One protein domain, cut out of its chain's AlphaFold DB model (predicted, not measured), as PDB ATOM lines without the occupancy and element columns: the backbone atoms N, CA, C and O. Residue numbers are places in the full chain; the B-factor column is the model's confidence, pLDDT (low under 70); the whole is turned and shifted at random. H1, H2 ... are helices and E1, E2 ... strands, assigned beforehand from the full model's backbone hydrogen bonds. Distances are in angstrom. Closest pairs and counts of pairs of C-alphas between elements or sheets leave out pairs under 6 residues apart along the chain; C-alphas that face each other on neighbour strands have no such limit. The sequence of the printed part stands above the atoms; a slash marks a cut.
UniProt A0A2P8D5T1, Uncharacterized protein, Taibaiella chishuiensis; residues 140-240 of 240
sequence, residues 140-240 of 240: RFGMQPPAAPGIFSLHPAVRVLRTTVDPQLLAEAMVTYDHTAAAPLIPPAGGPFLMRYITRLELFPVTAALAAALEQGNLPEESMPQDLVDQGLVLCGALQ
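Overview. This is residues 140 to 240 of the 240 residues of an uncharacterized protein of Taibaiella chishuiensis (UniProt A0A2P8D5T1). A sheet of three strands, E2, E3 and E4, lies between two unlike ends of an elongated model: at one end H1 and the loop after it make an arm, whose residues 177 to 182 stick out, and at the other the short strands E1 and E5 pair, with H3 on E5. H2 packs on E1 and E2 and bridges the two sheets. The printed part has 101 residues, in the order E1 E2 H1 E3 E4 H2 H3 E5, both sheets antiparallel; the class is mixed, with 44 residues, under half, in named elements. It is only just loose, close to compact, with a radius of gyration of the C-alphas of 15.7 A and spans of 56 by 26 by 21 A.

Arrangement. E1, residues 152 to 154, is the antiparallel neighbour of E5, residues 234 to 236; N 153 and O 235 are 2.9 A apart, within hydrogen-bond range. E2, residues 158 to 161, is the antiparallel neighbour of E3, residues 193 to 197, with N 159 and O 195 2.9 A apart. H1, residues 167 to 176, only grazes this sheet; its closest C-alphas to E4, residues 201 to 205, are those of Gln 168 and Leu 203, 7.0 A. E3 and E4 form a hairpin, with N 194 and O 204 2.8 A apart. H2, residues 208 to 216, is on the sheet; its closest C-alphas to E2 are those of Ala 211 and Val 160, 6.3 A, and to E1 those of Leu 214 and Ser 153, 6.8 A. H3, residues 226 to 230, is apart from H2; its closest C-alphas to E5 are those of Leu 228 and Val 234, 6.2 A. Every O i to N i+4 pair is within range in H2 and H3, and 4 of 6 in H1.

Along the chain. E1 begins at C-alpha 152, (50.574, -24.626, -41.709), and E5 ends at C-alpha 236, (54.906, -25.198, -42.038). H1 is 15.0 A long, E4 13.2 A, E3 12.7 A and H2 12.5 A.

Size, cuts and confidence. The C-alphas farthest apart are those of Thr 180 and Gln 240, 56.0 A. The printed part has no cut; the link from H1 to E3 is long. Residues 144 to 150, 218 and 238 to 240 are under pLDDT 70.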
ATOM      1  N   ARG A 140      47.112 -39.142 -54.922       91.44
ATOM      2  CA  ARG A 140      47.801 -39.768 -56.069       91.44
ATOM      3  C   ARG A 140      48.141 -38.776 -57.177       91.44
ATOM      4  O   ARG A 140      49.211 -38.872 -57.770       91.44
ATOM      5  N   PHE A 141      47.236 -37.848 -57.472       90.12
ATOM      6  CA  PHE A 141      47.397 -36.875 -58.553       90.12
ATOM      7  C   PHE A 141      47.944 -35.523 -58.083       90.12
ATOM      8  O   PHE A 141      47.977 -34.583 -58.880       90.12
ATOM      9  N   GLY A 142      48.349 -35.407 -56.812       84.31
ATOM     10  CA  GLY A 142      48.912 -34.176 -56.257       84.31
ATOM     11  C   GLY A 142      47.956 -32.984 -56.345       84.31
ATOM     12  O   GLY A 142      48.386 -31.866 -56.615       84.31
ATOM     13  N   MET A 143      46.651 -33.210 -56.175       72.25
ATOM     14  CA  MET A 143      45.648 -32.144 -56.178       72.25
ATOM     15  C   MET A 143      45.683 -31.427 -54.834       72.25
ATOM     16  O   MET A 143      44.942 -31.775 -53.917       72.25
ATOM     17  N   GLN A 144      46.609 -30.485 -54.686       69.62
ATOM     18  CA  GLN A 144      46.653 -29.583 -53.546       69.62
ATOM     19  C   GLN A 144      46.856 -28.148 -54.031       69.62
ATOM     20  O   GLN A 144      47.663 -27.923 -54.938       69.62
ATOM     21  N   PRO A 145      46.143 -27.173 -53.445       62.75
ATOM     22  CA  PRO A 145      46.509 -25.781 -53.619       62.75
ATOM     23  C   PRO A 145      47.903 -25.540 -53.014       62.75
ATOM     24  O   PRO A 145      48.261 -26.183 -52.023       62.75
ATOM     25  N   PRO A 146      48.710 -24.642 -53.603       64.75
ATOM     26  CA  PRO A 146      50.009 -24.291 -53.047       64.75
ATOM     27  C   PRO A 146      49.851 -23.703 -51.640       64.75
ATOM     28  O   PRO A 146      48.934 -22.920 -51.387       64.75
ATOM     29  N   ALA A 147      50.754 -24.076 -50.735       67.94
ATOM     30  CA  ALA A 147      50.791 -23.525 -49.387       67.94
ATOM     31  C   ALA A 147      51.248 -22.058 -49.416       67.94
ATOM     32  O   ALA A 147      52.191 -21.707 -50.131       67.94
ATOM     33  N   ALA A 148      50.595 -21.210 -48.623       69.44
ATOM     34  CA  ALA A 148      51.066 -19.854 -48.371       69.44
ATOM     35  C   ALA A 148      52.226 -19.867 -47.346       69.44
ATOM     36  O   ALA A 148      52.213 -20.698 -46.432       69.44
ATOM     37  N   PRO A 149      53.227 -18.972 -47.464       69.31
ATOM     38  CA  PRO A 149      54.334 -18.894 -46.506       69.31
ATOM     39  C   PRO A 149      53.851 -18.576 -45.085       69.31
ATOM     40  O   PRO A 149      52.943 -17.763 -44.911       69.31
ATOM     41  N   GLY A 150      54.480 -19.177 -44.071       69.75
ATOM     42  CA  GLY A 150      54.188 -18.898 -42.659       69.75
ATOM     43  C   GLY A 150      52.849 -19.441 -42.150       69.75
ATOM     44  O   GLY A 150      52.446 -19.113 -41.037       69.75
ATOM     45  N   ILE A 151      52.158 -20.264 -42.943       79.75
ATOM     46  CA  ILE A 151      50.921 -20.931 -42.540       79.75
ATOM     47  C   ILE A 151      51.120 -22.442 -42.629       79.75
ATOM     48  O   ILE A 151      51.747 -22.951 -43.564       79.75
ATOM     49  N   PHE A 152      50.595 -23.173 -41.645       82.81
ATOM     50  CA  PHE A 152      50.574 -24.626 -41.709       82.81
ATOM     51  C   PHE A 152      49.571 -25.102 -42.756       82.81
ATOM     52  O   PHE A 152      48.391 -24.749 -42.723       82.81
ATOM     53  N   SER A 153      50.036 -25.965 -43.651       85.69
ATOM     54  CA  SER A 153      49.208 -26.669 -44.624       85.69
ATOM     55  C   SER A 153      49.258 -28.171 -44.375       85.69
ATOM     56  O   SER A 153      50.204 -28.692 -43.787       85.69
ATOM     57  N   LEU A 154      48.266 -28.906 -44.873       89.50
ATOM     58  CA  LEU A 154      48.334 -30.367 -44.890       89.50
ATOM     59  C   LEU A 154      49.537 -30.832 -45.715       89.50
ATOM     60  O   LEU A 154      49.832 -30.266 -46.769       89.50
ATOM     61  N   HIS A 155      50.198 -31.901 -45.276       89.50
ATOM     62  CA  HIS A 155      51.209 -32.559 -46.097       89.50
ATOM     63  C   HIS A 155      50.576 -33.022 -47.437       89.50
ATOM     64  O   HIS A 155      49.419 -33.453 -47.437       89.50
ATOM     65  N   PRO A 156      51.291 -32.997 -48.584       89.56
ATOM     66  CA  PRO A 156      50.766 -33.413 -49.898       89.56
ATOM     67  C   PRO A 156      50.091 -34.778 -49.949       89.56
ATOM     68  O   PRO A 156      49.169 -35.003 -50.734       89.56
ATOM     69  N   ALA A 157      50.525 -35.667 -49.064       92.69
ATOM     70  CA  ALA A 157      50.009 -37.017 -48.905       92.69
ATOM     71  C   ALA A 157      48.830 -37.150 -47.926       92.69
ATOM     72  O   ALA A 157      48.464 -38.283 -47.620       92.69
ATOM     73  N   VAL A 158      48.262 -36.051 -47.406       93.38
ATOM     74  CA  VAL A 158      47.094 -36.110 -46.512       93.38
ATOM     75  C   VAL A 158      45.946 -35.192 -46.926       93.38
ATOM     76  O   VAL A 158      46.139 -34.119 -47.500       93.38
ATOM     77  N   ARG A 159      44.721 -35.657 -46.675       94.06
ATOM     78  CA  ARG A 159      43.456 -34.964 -46.941       94.06
ATOM     79  C   ARG A 159      42.536 -35.055 -45.736       94.06
ATOM     80  O   ARG A 159      42.600 -36.021 -44.982       94.06
ATOM     81  N   VAL A 160      41.655 -34.074 -45.581       95.12
ATOM     82  CA  VAL A 160      40.537 -34.191 -44.642       95.12
ATOM     83  C   VAL A 160      39.477 -35.098 -45.261       95.12
ATOM     84  O   VAL A 160      39.084 -34.913 -46.410       95.12
ATOM     85  N   LEU A 161      39.024 -36.086 -44.498       96.69
ATOM     86  CA  LEU A 161      37.985 -37.030 -44.883       96.69
ATOM     87  C   LEU A 161      36.776 -36.874 -43.956       96.69
ATOM     88  O   LEU A 161      36.897 -36.890 -42.729       96.69
ATOM     89  N   ARG A 162      35.592 -36.732 -44.560       96.50
ATOM     90  CA  ARG A 162      34.311 -36.565 -43.859       96.50
ATOM     91  C   ARG A 162      33.323 -37.628 -44.324       96.50
ATOM     92  O   ARG A 162      32.713 -37.471 -45.376       96.50
ATOM     93  N   THR A 163      33.153 -38.690 -43.551       96.75
ATOM     94  CA  THR A 163      32.220 -39.785 -43.854       96.75
ATOM     95  C   THR A 163      31.088 -39.839 -42.835       96.75
ATOM     96  O   THR A 163      31.201 -39.294 -41.739       96.75
ATOM     97  N   THR A 164      29.964 -40.458 -43.202       96.50
ATOM     98  CA  THR A 164      28.862 -40.720 -42.263       96.50
ATOM     99  C   THR A 164      29.117 -41.960 -41.412       96.50
ATOM    100  O   THR A 164      28.691 -42.007 -40.260       96.50
ATOM    101  N   VAL A 165      29.864 -42.929 -41.946       97.25
ATOM    102  CA  VAL A 165      30.311 -44.142 -41.247       97.25
ATOM    103  C   VAL A 165      31.814 -44.144 -41.000       97.25
ATOM    104  O   VAL A 165      32.547 -43.396 -41.650       97.25
ATOM    105  N   ASP A 166      32.278 -44.981 -40.073       97.38
ATOM    106  CA  ASP A 166      33.700 -45.139 -39.777       97.38
ATOM    107  C   ASP A 166      34.496 -45.482 -41.057       97.38
ATOM    108  O   ASP A 166      34.239 -46.517 -41.684       97.38
ATOM    109  N   PRO A 167      35.440 -44.621 -41.484       96.75
ATOM    110  CA  PRO A 167      36.110 -44.788 -42.768       96.75
ATOM    111  C   PRO A 167      37.107 -45.951 -42.781       96.75
ATOM    112  O   PRO A 167      37.371 -46.498 -43.852       96.75
ATOM    113  N   GLN A 168      37.647 -46.347 -41.624       95.12
ATOM    114  CA  GLN A 168      38.556 -47.485 -41.540       95.12
ATOM    115  C   GLN A 168      37.776 -48.783 -41.744       95.12
ATOM    116  O   GLN A 168      38.103 -49.570 -42.634       95.12
ATOM    117  N   LEU A 169      36.694 -48.959 -40.986       96.56
ATOM    118  CA  LEU A 169      35.818 -50.121 -41.112       96.56
ATOM    119  C   LEU A 169      35.129 -50.164 -42.481       96.56
ATOM    120  O   LEU A 169      34.927 -51.246 -43.030       96.56
ATOM    121  N   LEU A 170      34.821 -49.005 -43.076       97.25
ATOM    122  CA  LEU A 170      34.348 -48.927 -44.456       97.25
ATOM    123  C   LEU A 170      35.386 -49.454 -45.448       97.25
ATOM    124  O   LEU A 170      35.049 -50.297 -46.279       97.25
ATOM    125  N   ALA A 171      36.635 -48.992 -45.365       95.62
ATOM    126  CA  ALA A 171      37.697 -49.453 -46.254       95.62
ATOM    127  C   ALA A 171      37.926 -50.969 -46.128       95.62
ATOM    128  O   ALA A 171      38.047 -51.654 -47.144       95.62
ATOM    129  N   GLU A 172      37.922 -51.497 -44.901       95.38
ATOM    130  CA  GLU A 172      38.033 -52.932 -44.620       95.38
ATOM    131  C   GLU A 172      36.851 -53.719 -45.208       95.38
ATOM    132  O   GLU A 172      37.054 -54.703 -45.923       95.38
ATOM    133  N   ALA A 173      35.617 -53.248 -45.003       96.06
ATOM    134  CA  ALA A 173      34.417 -53.879 -45.547       96.06
ATOM    135  C   ALA A 173      34.402 -53.890 -47.086       96.06
ATOM    136  O   ALA A 173      33.962 -54.863 -47.702       96.06
ATOM    137  N   MET A 174      34.918 -52.841 -47.736       96.00
ATOM    138  CA  MET A 174      34.974 -52.754 -49.201       96.00
ATOM    139  C   MET A 174      35.927 -53.766 -49.849       96.00
ATOM    140  O   MET A 174      35.792 -54.066 -51.043       96.00
ATOM    141  N   VAL A 175      36.862 -54.353 -49.095       93.88
ATOM    142  CA  VAL A 175      37.739 -55.419 -49.604       93.88
ATOM    143  C   VAL A 175      36.912 -56.640 -50.009       93.88
ATOM    144  O   VAL A 175      37.069 -57.139 -51.128       93.88
ATOM    145  N   THR A 176      35.980 -57.062 -49.154       92.69
ATOM    146  CA  THR A 176      35.158 -58.271 -49.326       92.69
ATOM    147  C   THR A 176      33.714 -57.986 -49.733       92.69
ATOM    148  O   THR A 176      32.939 -58.927 -49.886       92.69
ATOM    149  N   TYR A 177      33.352 -56.715 -49.935       94.69
ATOM    150  CA  TYR A 177      31.991 -56.306 -50.268       94.69
ATOM    151  C   TYR A 177      31.416 -57.064 -51.470       94.69
ATOM    152  O   TYR A 177      31.991 -57.064 -52.565       94.69
ATOM    153  N   ASP A 178      30.228 -57.626 -51.259       92.88
ATOM    154  CA  ASP A 178      29.394 -58.206 -52.296       92.88
ATOM    155  C   ASP A 178      28.010 -57.555 -52.290       92.88
ATOM    156  O   ASP A 178      27.240 -57.688 -51.345       92.88
ATOM    157  N   HIS A 179      27.681 -56.900 -53.400       90.06
ATOM    158  CA  HIS A 179      26.380 -56.297 -53.666       90.06
ATOM    159  C   HIS A 179      25.179 -57.259 -53.600       90.06
ATOM    160  O   HIS A 179      24.047 -56.784 -53.566       90.06
ATOM    161  N   THR A 180      25.393 -58.581 -53.643       91.81
ATOM    162  CA  THR A 180      24.306 -59.570 -53.508       91.81
ATOM    163  C   THR A 180      24.010 -59.960 -52.059       91.81
ATOM    164  O   THR A 180      22.957 -60.533 -51.780       91.81
ATOM    165  N   ALA A 181      24.920 -59.642 -51.136       92.75
ATOM    166  CA  ALA A 181      24.775 -59.915 -49.715       92.75
ATOM    167  C   ALA A 181      24.119 -58.736 -48.978       92.75
ATOM    168  O   ALA A 181      23.980 -57.632 -49.508       92.75
ATOM    169  N   ALA A 182      23.723 -58.964 -47.723       91.06
ATOM    170  CA  ALA A 182      23.289 -57.878 -46.852       91.06
ATOM    171  C   ALA A 182      24.426 -56.863 -46.663       91.06
ATOM    172  O   ALA A 182      25.586 -57.245 -46.487       91.06
ATOM    173  N   ALA A 183      24.083 -55.572 -46.678       91.69
ATOM    174  CA  ALA A 183      25.058 -54.515 -46.461       91.69
ATOM    175  C   ALA A 183      25.739 -54.694 -45.088       91.69
ATOM    176  O   ALA A 183      25.046 -54.957 -44.097       91.69
ATOM    177  N   PRO A 184      27.075 -54.565 -45.008       93.50
ATOM    178  CA  PRO A 184      27.787 -54.679 -43.743       93.50
ATOM    179  C   PRO A 184      27.300 -53.613 -42.760       93.50
ATOM    180  O   PRO A 184      27.013 -52.481 -43.143       93.50
ATOM    181  N   LEU A 185      27.229 -53.965 -41.478       94.75
ATOM    182  CA  LEU A 185      26.925 -53.003 -40.423       94.75
ATOM    183  C   LEU A 185      28.203 -52.243 -40.071       94.75
ATOM    184  O   LEU A 185      29.123 -52.814 -39.488       94.75
ATOM    185  N   ILE A 186      28.249 -50.964 -40.432       96.38
ATOM    186  CA  ILE A 186      29.382 -50.079 -40.154       96.38
ATOM    187  C   ILE A 186      28.896 -48.997 -39.185       96.38
ATOM    188  O   ILE A 186      27.877 -48.358 -39.466       96.38
ATOM    189  N   PRO A 187      29.565 -48.797 -38.036       96.62
ATOM    190  CA  PRO A 187      29.162 -47.773 -37.083       96.62
ATOM    191  C   PRO A 187      29.296 -46.366 -37.687       96.62
ATOM    192  O   PRO A 187      30.098 -46.159 -38.604       96.62
ATOM    193  N   PRO A 188      28.531 -45.381 -37.180       96.75
ATOM    194  CA  PRO A 188      28.675 -43.996 -37.604       96.75
ATOM    195  C   PRO A 188      30.079 -43.470 -37.290       96.75
ATOM    196  O   PRO A 188      30.696 -43.864 -36.300       96.75
ATOM    197  N   ALA A 189      30.567 -42.545 -38.115       94.94
ATOM    198  CA  ALA A 189      31.829 -41.867 -37.853       94.94
ATOM    199  C   ALA A 189      31.724 -41.022 -36.573       94.94
ATOM    200  O   ALA A 189      30.774 -40.257 -36.399       94.94
ATOM    201  N   GLY A 190      32.734 -41.099 -35.703       91.19
ATOM    202  CA  GLY A 190      32.837 -40.238 -34.516       91.19
ATOM    203  C   GLY A 190      33.205 -38.776 -34.824       91.19
ATOM    204  O   GLY A 190      33.217 -37.944 -33.920       91.19
ATOM    205  N   GLY A 191      33.520 -38.455 -36.082       94.62
ATOM    206  CA  GLY A 191      33.980 -37.141 -36.523       94.62
ATOM    207  C   GLY A 191      34.747 -37.213 -37.848       94.62
ATOM    208  O   GLY A 191      34.755 -38.260 -38.499       94.62
ATOM    209  N   PRO A 192      35.372 -36.105 -38.281       96.94
ATOM    210  CA  PRO A 192      36.278 -36.112 -39.423       96.94
ATOM    211  C   PRO A 192      37.617 -36.784 -39.107       96.94
ATOM    212  O   PRO A 192      38.037 -36.888 -37.955       96.94
ATOM    213  N   PHE A 193      38.313 -37.182 -40.167       97.75
ATOM    214  CA  PHE A 193      39.630 -37.804 -40.101       97.75
ATOM    215  C   PHE A 193      40.619 -37.051 -40.987       97.75
ATOM    216  O   PHE A 193      40.247 -36.518 -42.031       97.75
ATOM    217  N   LEU A 194      41.896 -37.051 -40.615       96.56
ATOM    218  CA  LEU A 194      42.979 -36.846 -41.568       96.56
ATOM    219  C   LEU A 194      43.322 -38.195 -42.179       96.56
ATOM    220  O   LEU A 194      43.652 -39.146 -41.476       96.56
ATOM    221  N   MET A 195      43.225 -38.276 -43.494       96.75
ATOM    222  CA  MET A 195      43.586 -39.442 -44.274       96.75
ATOM    223  C   MET A 195      44.967 -39.238 -44.875       96.75
ATOM    224  O   MET A 195      45.141 -38.302 -45.650       96.75
ATOM    225  N   ARG A 196      45.914 -40.132 -44.584       95.62
ATOM    226  CA  ARG A 196      47.235 -40.188 -45.219       95.62
ATOM    227  C   ARG A 196      47.363 -41.434 -46.091       95.62
ATOM    228  O   ARG A 196      46.948 -42.519 -45.688       95.62
ATOM    229  N   TYR A 197      47.983 -41.294 -47.263       93.31
ATOM    230  CA  TYR A 197      48.296 -42.425 -48.138       93.31
ATOM    231  C   TYR A 197      49.706 -42.311 -48.725       93.31
ATOM    232  O   TYR A 197      49.982 -41.432 -49.538       93.31
ATOM    233  N   ILE A 198      50.596 -43.221 -48.316       88.38
ATOM    234  CA  ILE A 198      51.961 -43.351 -48.862       88.38
ATOM    235  C   ILE A 198      52.165 -44.786 -49.357       88.38
ATOM    236  O   ILE A 198      52.307 -45.025 -50.552       88.38
ATOM    237  N   THR A 199      52.124 -45.749 -48.437       88.94
ATOM    238  CA  THR A 199      52.173 -47.195 -48.730       88.94
ATOM    239  C   THR A 199      50.893 -47.912 -48.319       88.94
ATOM    240  O   THR A 199      50.505 -48.904 -48.929       88.94
ATOM    241  N   ARG A 200      50.224 -47.389 -47.291       92.62
ATOM    242  CA  ARG A 200      48.945 -47.853 -46.762       92.62
ATOM    243  C   ARG A 200      48.076 -46.652 -46.408       92.62
ATOM    244  O   ARG A 200      48.589 -45.546 -46.231       92.62
ATOM    245  N   LEU A 201      46.774 -46.898 -46.321       93.69
ATOM    246  CA  LEU A 201      45.809 -45.938 -45.804       93.69
ATOM    247  C   LEU A 201      45.982 -45.820 -44.286       93.69
ATOM    248  O   LEU A 201      45.938 -46.825 -43.581       93.69
ATOM    249  N   GLU A 202      46.171 -44.600 -43.803       96.19
ATOM    250  CA  GLU A 202      46.214 -44.274 -42.378       96.19
ATOM    251  C   GLU A 202      45.195 -43.173 -42.093       96.19
ATOM    252  O   GLU A 202      45.059 -42.228 -42.874       96.19
ATOM    253  N   LEU A 203      44.457 -43.314 -40.994       96.69
ATOM    254  CA  LEU A 203      43.350 -42.440 -40.626       96.69
ATOM    255  C   LEU A 203      43.569 -41.933 -39.203       96.69
ATOM    256  O   LEU A 203      43.759 -42.723 -38.281       96.69
ATOM    257  N   PHE A 204      43.534 -40.616 -39.033       96.31
ATOM    258  CA  PHE A 204      43.761 -39.948 -37.756       96.31
ATOM    259  C   PHE A 204      42.501 -39.163 -37.386       96.31
ATOM    260  O   PHE A 204      42.166 -38.216 -38.101       96.31
ATOM    261  N   PRO A 205      41.759 -39.548 -36.335       95.75
ATOM    262  CA  PRO A 205      40.560 -38.821 -35.941       95.75
ATOM    263  C   PRO A 205      40.930 -37.404 -35.499       95.75
ATOM    264  O   PRO A 205      41.891 -37.203 -34.758       95.75
ATOM    265  N   VAL A 206      40.155 -36.416 -35.939       95.38
ATOM    266  CA  VAL A 206      40.346 -35.008 -35.575       95.38
ATOM    267  C   VAL A 206      39.014 -34.353 -35.237       95.38
ATOM    268  O   VAL A 206      37.939 -34.832 -35.595       95.38
ATOM    269  N   THR A 207      39.063 -33.226 -34.532       94.69
ATOM    270  CA  THR A 207      37.845 -32.470 -34.227       94.69
ATOM    271  C   THR A 207      37.298 -31.787 -35.483       94.69
ATOM    272  O   THR A 207      38.038 -31.439 -36.406       94.69
ATOM    273  N   ALA A 208      35.985 -31.536 -35.509       93.75
ATOM    274  CA  ALA A 208      35.345 -30.818 -36.612       93.75
ATOM    275  C   ALA A 208      35.923 -29.413 -36.837       93.75
ATOM    276  O   ALA A 208      36.079 -28.997 -37.986       93.75
ATOM    277  N   ALA A 209      36.269 -28.720 -35.747       91.50
ATOM    278  CA  ALA A 209      36.882 -27.397 -35.786       91.50
ATOM    279  C   ALA A 209      38.280 -27.439 -36.419       91.50
ATOM    280  O   ALA A 209      38.561 -26.658 -37.325       91.50
ATOM    281  N   LEU A 210      39.124 -28.390 -36.003       90.81
ATOM    282  CA  LEU A 210      40.471 -28.541 -36.552       90.81
ATOM    283  C   LEU A 210      40.439 -28.922 -38.036       90.81
ATOM    284  O   LEU A 210      41.148 -28.326 -38.840       90.81
ATOM    285  N   ALA A 211      39.570 -29.863 -38.412       92.06
ATOM    286  CA  ALA A 211      39.373 -30.254 -39.805       92.06
ATOM    287  C   ALA A 211      38.975 -29.060 -40.692       92.06
ATOM    288  O   ALA A 211      39.558 -28.865 -41.754       92.06
ATOM    289  N   ALA A 212      38.025 -28.233 -40.236       90.44
ATOM    290  CA  ALA A 212      37.598 -27.043 -40.973       90.44
ATOM    291  C   ALA A 212      38.725 -26.005 -41.107       90.44
ATOM    292  O   ALA A 212      38.889 -25.401 -42.164       90.44
ATOM    293  N   ALA A 213      39.522 -25.816 -40.054       88.31
ATOM    294  CA  ALA A 213      40.635 -24.875 -40.072       88.31
ATOM    295  C   ALA A 213      41.780 -25.334 -41.001       88.31
ATOM    296  O   ALA A 213      42.363 -24.510 -41.709       88.31
ATOM    297  N   LEU A 214      42.051 -26.647 -41.061       87.56
ATOM    298  CA  LEU A 214      43.015 -27.250 -41.993       87.56
ATOM    299  C   LEU A 214      42.556 -27.148 -43.456       87.56
ATOM    300  O   LEU A 214      43.373 -26.859 -44.325       87.56
ATOM    301  N   GLU A 215      41.263 -27.344 -43.737       86.06
ATOM    302  CA  GLU A 215      40.688 -27.181 -45.085       86.06
ATOM    303  C   GLU A 215      40.781 -25.733 -45.586       86.06
ATOM    304  O   GLU A 215      40.993 -25.498 -46.774       86.06
ATOM    305  N   GLN A 216      40.642 -24.761 -44.684       84.25
ATOM    306  CA  GLN A 216      40.735 -23.339 -45.014       84.25
ATOM    307  C   GLN A 216      42.180 -22.838 -45.134       84.25
ATOM    308  O   GLN A 216      42.383 -21.725 -45.611       84.25
ATOM    309  N   GLY A 217      43.169 -23.628 -44.698       78.06
ATOM    310  CA  GLY A 217      44.574 -23.222 -44.685       78.06
ATOM    311  C   GLY A 217      44.824 -21.997 -43.804       78.06
ATOM    312  O   GLY A 217      45.601 -21.138 -44.191       78.06
ATOM    313  N   ASN A 218      44.138 -21.896 -42.658       69.88
ATOM    314  CA  ASN A 218      44.125 -20.703 -41.797       69.88
ATOM    315  C   ASN A 218      44.592 -20.993 -40.360       69.88
ATOM    316  O   ASN A 218      44.098 -20.380 -39.414       69.88
ATOM    317  N   LEU A 219      45.502 -21.952 -40.158       75.44
ATOM    318  CA  LEU A 219      45.958 -22.293 -38.810       75.44
ATOM    319  C   LEU A 219      47.269 -21.582 -38.449       75.44
ATOM    320  O   LEU A 219      48.301 -21.893 -39.053       75.44
ATOM    321  N   PRO A 220      47.249 -20.663 -37.463       70.50
ATOM    322  CA  PRO A 220      48.470 -20.098 -36.911       70.50
ATOM    323  C   PRO A 220      49.252 -21.173 -36.146       70.50
ATOM    324  O   PRO A 220      48.664 -22.089 -35.569       70.50
ATOM    325  N   GLU A 221      50.577 -21.029 -36.120       74.50
ATOM    326  CA  GLU A 221      51.516 -21.970 -35.491       74.50
ATOM    327  C   GLU A 221      51.143 -22.317 -34.044       74.50
ATOM    328  O   GLU A 221      51.101 -23.487 -33.679       74.50
ATOM    329  N   GLU A 222      50.752 -21.318 -33.254       77.06
ATOM    330  CA  GLU A 222      50.393 -21.472 -31.836       77.06
ATOM    331  C   GLU A 222      49.162 -22.364 -31.595       77.06
ATOM    332  O   GLU A 222      48.949 -22.848 -30.486       77.06
ATOM    333  N   SER A 223      48.327 -22.567 -32.619       80.38
ATOM    334  CA  SER A 223      47.109 -23.384 -32.541       80.38
ATOM    335  C   SER A 223      47.281 -24.785 -33.132       80.38
ATOM    336  O   SER A 223      46.322 -25.561 -33.126       80.38
ATOM    337  N   MET A 224      48.460 -25.114 -33.671       86.38
ATOM    338  CA  MET A 224      48.700 -26.407 -34.305       86.38
ATOM    339  C   MET A 224      48.998 -27.486 -33.254       86.38
ATOM    340  O   MET A 224      49.940 -27.334 -32.476       86.38
ATOM    341  N   PRO A 225      48.249 -28.605 -33.228       89.75
ATOM    342  CA  PRO A 225      48.577 -29.717 -32.346       89.75
ATOM    343  C   PRO A 225      49.951 -30.309 -32.687       89.75
ATOM    344  O   PRO A 225      50.199 -30.718 -33.826       89.75
ATOM    345  N   GLN A 226      50.844 -30.359 -31.693       89.12
ATOM    346  CA  GLN A 226      52.229 -30.810 -31.872       89.12
ATOM    347  C   GLN A 226      52.309 -32.255 -32.379       89.12
ATOM    348  O   GLN A 226      53.172 -32.584 -33.187       89.12
ATOM    349  N   ASP A 227      51.365 -33.109 -31.985       92.19
ATOM    350  CA  ASP A 227      51.290 -34.496 -32.431       92.19
ATOM    351  C   ASP A 227      51.077 -34.620 -33.948       92.19
ATOM    352  O   ASP A 227      51.600 -35.552 -34.557       92.19
ATOM    353  N   LEU A 228      50.352 -33.690 -34.581       92.06
ATOM    354  CA  LEU A 228      50.171 -33.680 -36.037       92.06
ATOM    355  C   LEU A 228      51.444 -33.243 -36.770       92.06
ATOM    356  O   LEU A 228      51.721 -33.743 -37.866       92.06
ATOM    357  N   VAL A 229      52.214 -32.332 -36.168       90.19
ATOM    358  CA  VAL A 229      53.518 -31.883 -36.678       90.19
ATOM    359  C   VAL A 229      54.532 -33.019 -36.581       90.19
ATOM    360  O   VAL A 229      55.151 -33.374 -37.583       90.19
ATOM    361  N   ASP A 230      54.633 -33.654 -35.412       91.50
ATOM    362  CA  ASP A 230      55.567 -34.754 -35.148       91.50
ATOM    363  C   ASP A 230      55.287 -35.969 -36.046       91.50
ATOM    364  O   ASP A 230      56.203 -36.660 -36.493       91.50
ATOM    365  N   GLN A 231      54.014 -36.213 -36.370       92.00
ATOM    366  CA  GLN A 231      53.599 -37.267 -37.298       92.00
ATOM    367  C   GLN A 231      53.763 -36.888 -38.779       92.00
ATOM    368  O   GLN A 231      53.519 -37.730 -39.651       92.00
ATOM    369  N   GLY A 232      54.160 -35.649 -39.084       91.12
ATOM    370  CA  GLY A 232      54.334 -35.143 -40.447       91.12
ATOM    371  C   GLY A 232      53.025 -35.041 -41.234       91.12
ATOM    372  O   GLY A 232      53.019 -35.218 -42.452       91.12
ATOM    373  N   LEU A 233      51.895 -34.827 -40.552       91.56
ATOM    374  CA  LEU A 233      50.578 -34.681 -41.185       91.56
ATOM    375  C   LEU A 233      50.342 -33.258 -41.703       91.56
ATOM    376  O   LEU A 233      49.566 -33.051 -42.638       91.56
ATOM    377  N   VAL A 234      51.056 -32.294 -41.128       90.19
ATOM    378  CA  VAL A 234      51.061 -30.884 -41.515       90.19
ATOM    379  C   VAL A 234      52.492 -30.414 -41.761       90.19
ATOM    380  O   VAL A 234      53.442 -30.959 -41.204       90.19
ATOM    381  N   LEU A 235      52.644 -29.403 -42.608       86.56
ATOM    382  CA  LEU A 235      53.912 -28.766 -42.946       86.56
ATOM    383  C   LEU A 235      53.788 -27.264 -42.706       86.56
ATOM    384  O   LEU A 235      52.789 -26.667 -43.099       86.56
ATOM    385  N   CYS A 236      54.804 -26.652 -42.102       81.38
ATOM    386  CA  CYS A 236      54.906 -25.198 -42.038       81.38
ATOM    387  C   CYS A 236      55.517 -24.688 -43.349       81.38
ATOM    388  O   CYS A 236      56.605 -25.128 -43.735       81.38
ATOM    389  N   GLY A 237      54.817 -23.796 -44.055       71.19
ATOM    390  CA  GLY A 237      55.360 -23.152 -45.248       71.19
ATOM    391  C   GLY A 237      56.610 -22.352 -44.886       71.19
ATOM    392  O   GLY A 237      56.511 -21.360 -44.165       71.19
ATOM    393  N   ALA A 238      57.779 -22.777 -45.371       58.16
ATOM    394  CA  ALA A 238      59.030 -22.073 -45.114       58.16
ATOM    395  C   ALA A 238      58.927 -20.608 -45.570       58.16
ATOM    396  O   ALA A 238      58.458 -20.329 -46.676       58.16
ATOM    397  N   LEU A 239      59.379 -19.681 -44.722       51.94
ATOM    398  CA  LEU A 239      59.688 -18.315 -45.142       51.94
ATOM    399  C   LEU A 239      60.848 -18.420 -46.143       51.94
ATOM    400  O   LEU A 239      61.969 -18.733 -45.741       51.94
ATOM    401  N   GLN A 240      60.553 -18.276 -47.436       44.31
ATOM    402  CA  GLN A 240      61.585 -18.105 -48.464       44.31
ATOM    403  C   GLN A 240      62.201 -16.714 -48.374       44.31
ATOM    404  O   GLN A 240      61.433 -15.749 -48.151       44.31
TER     405      GLN A 240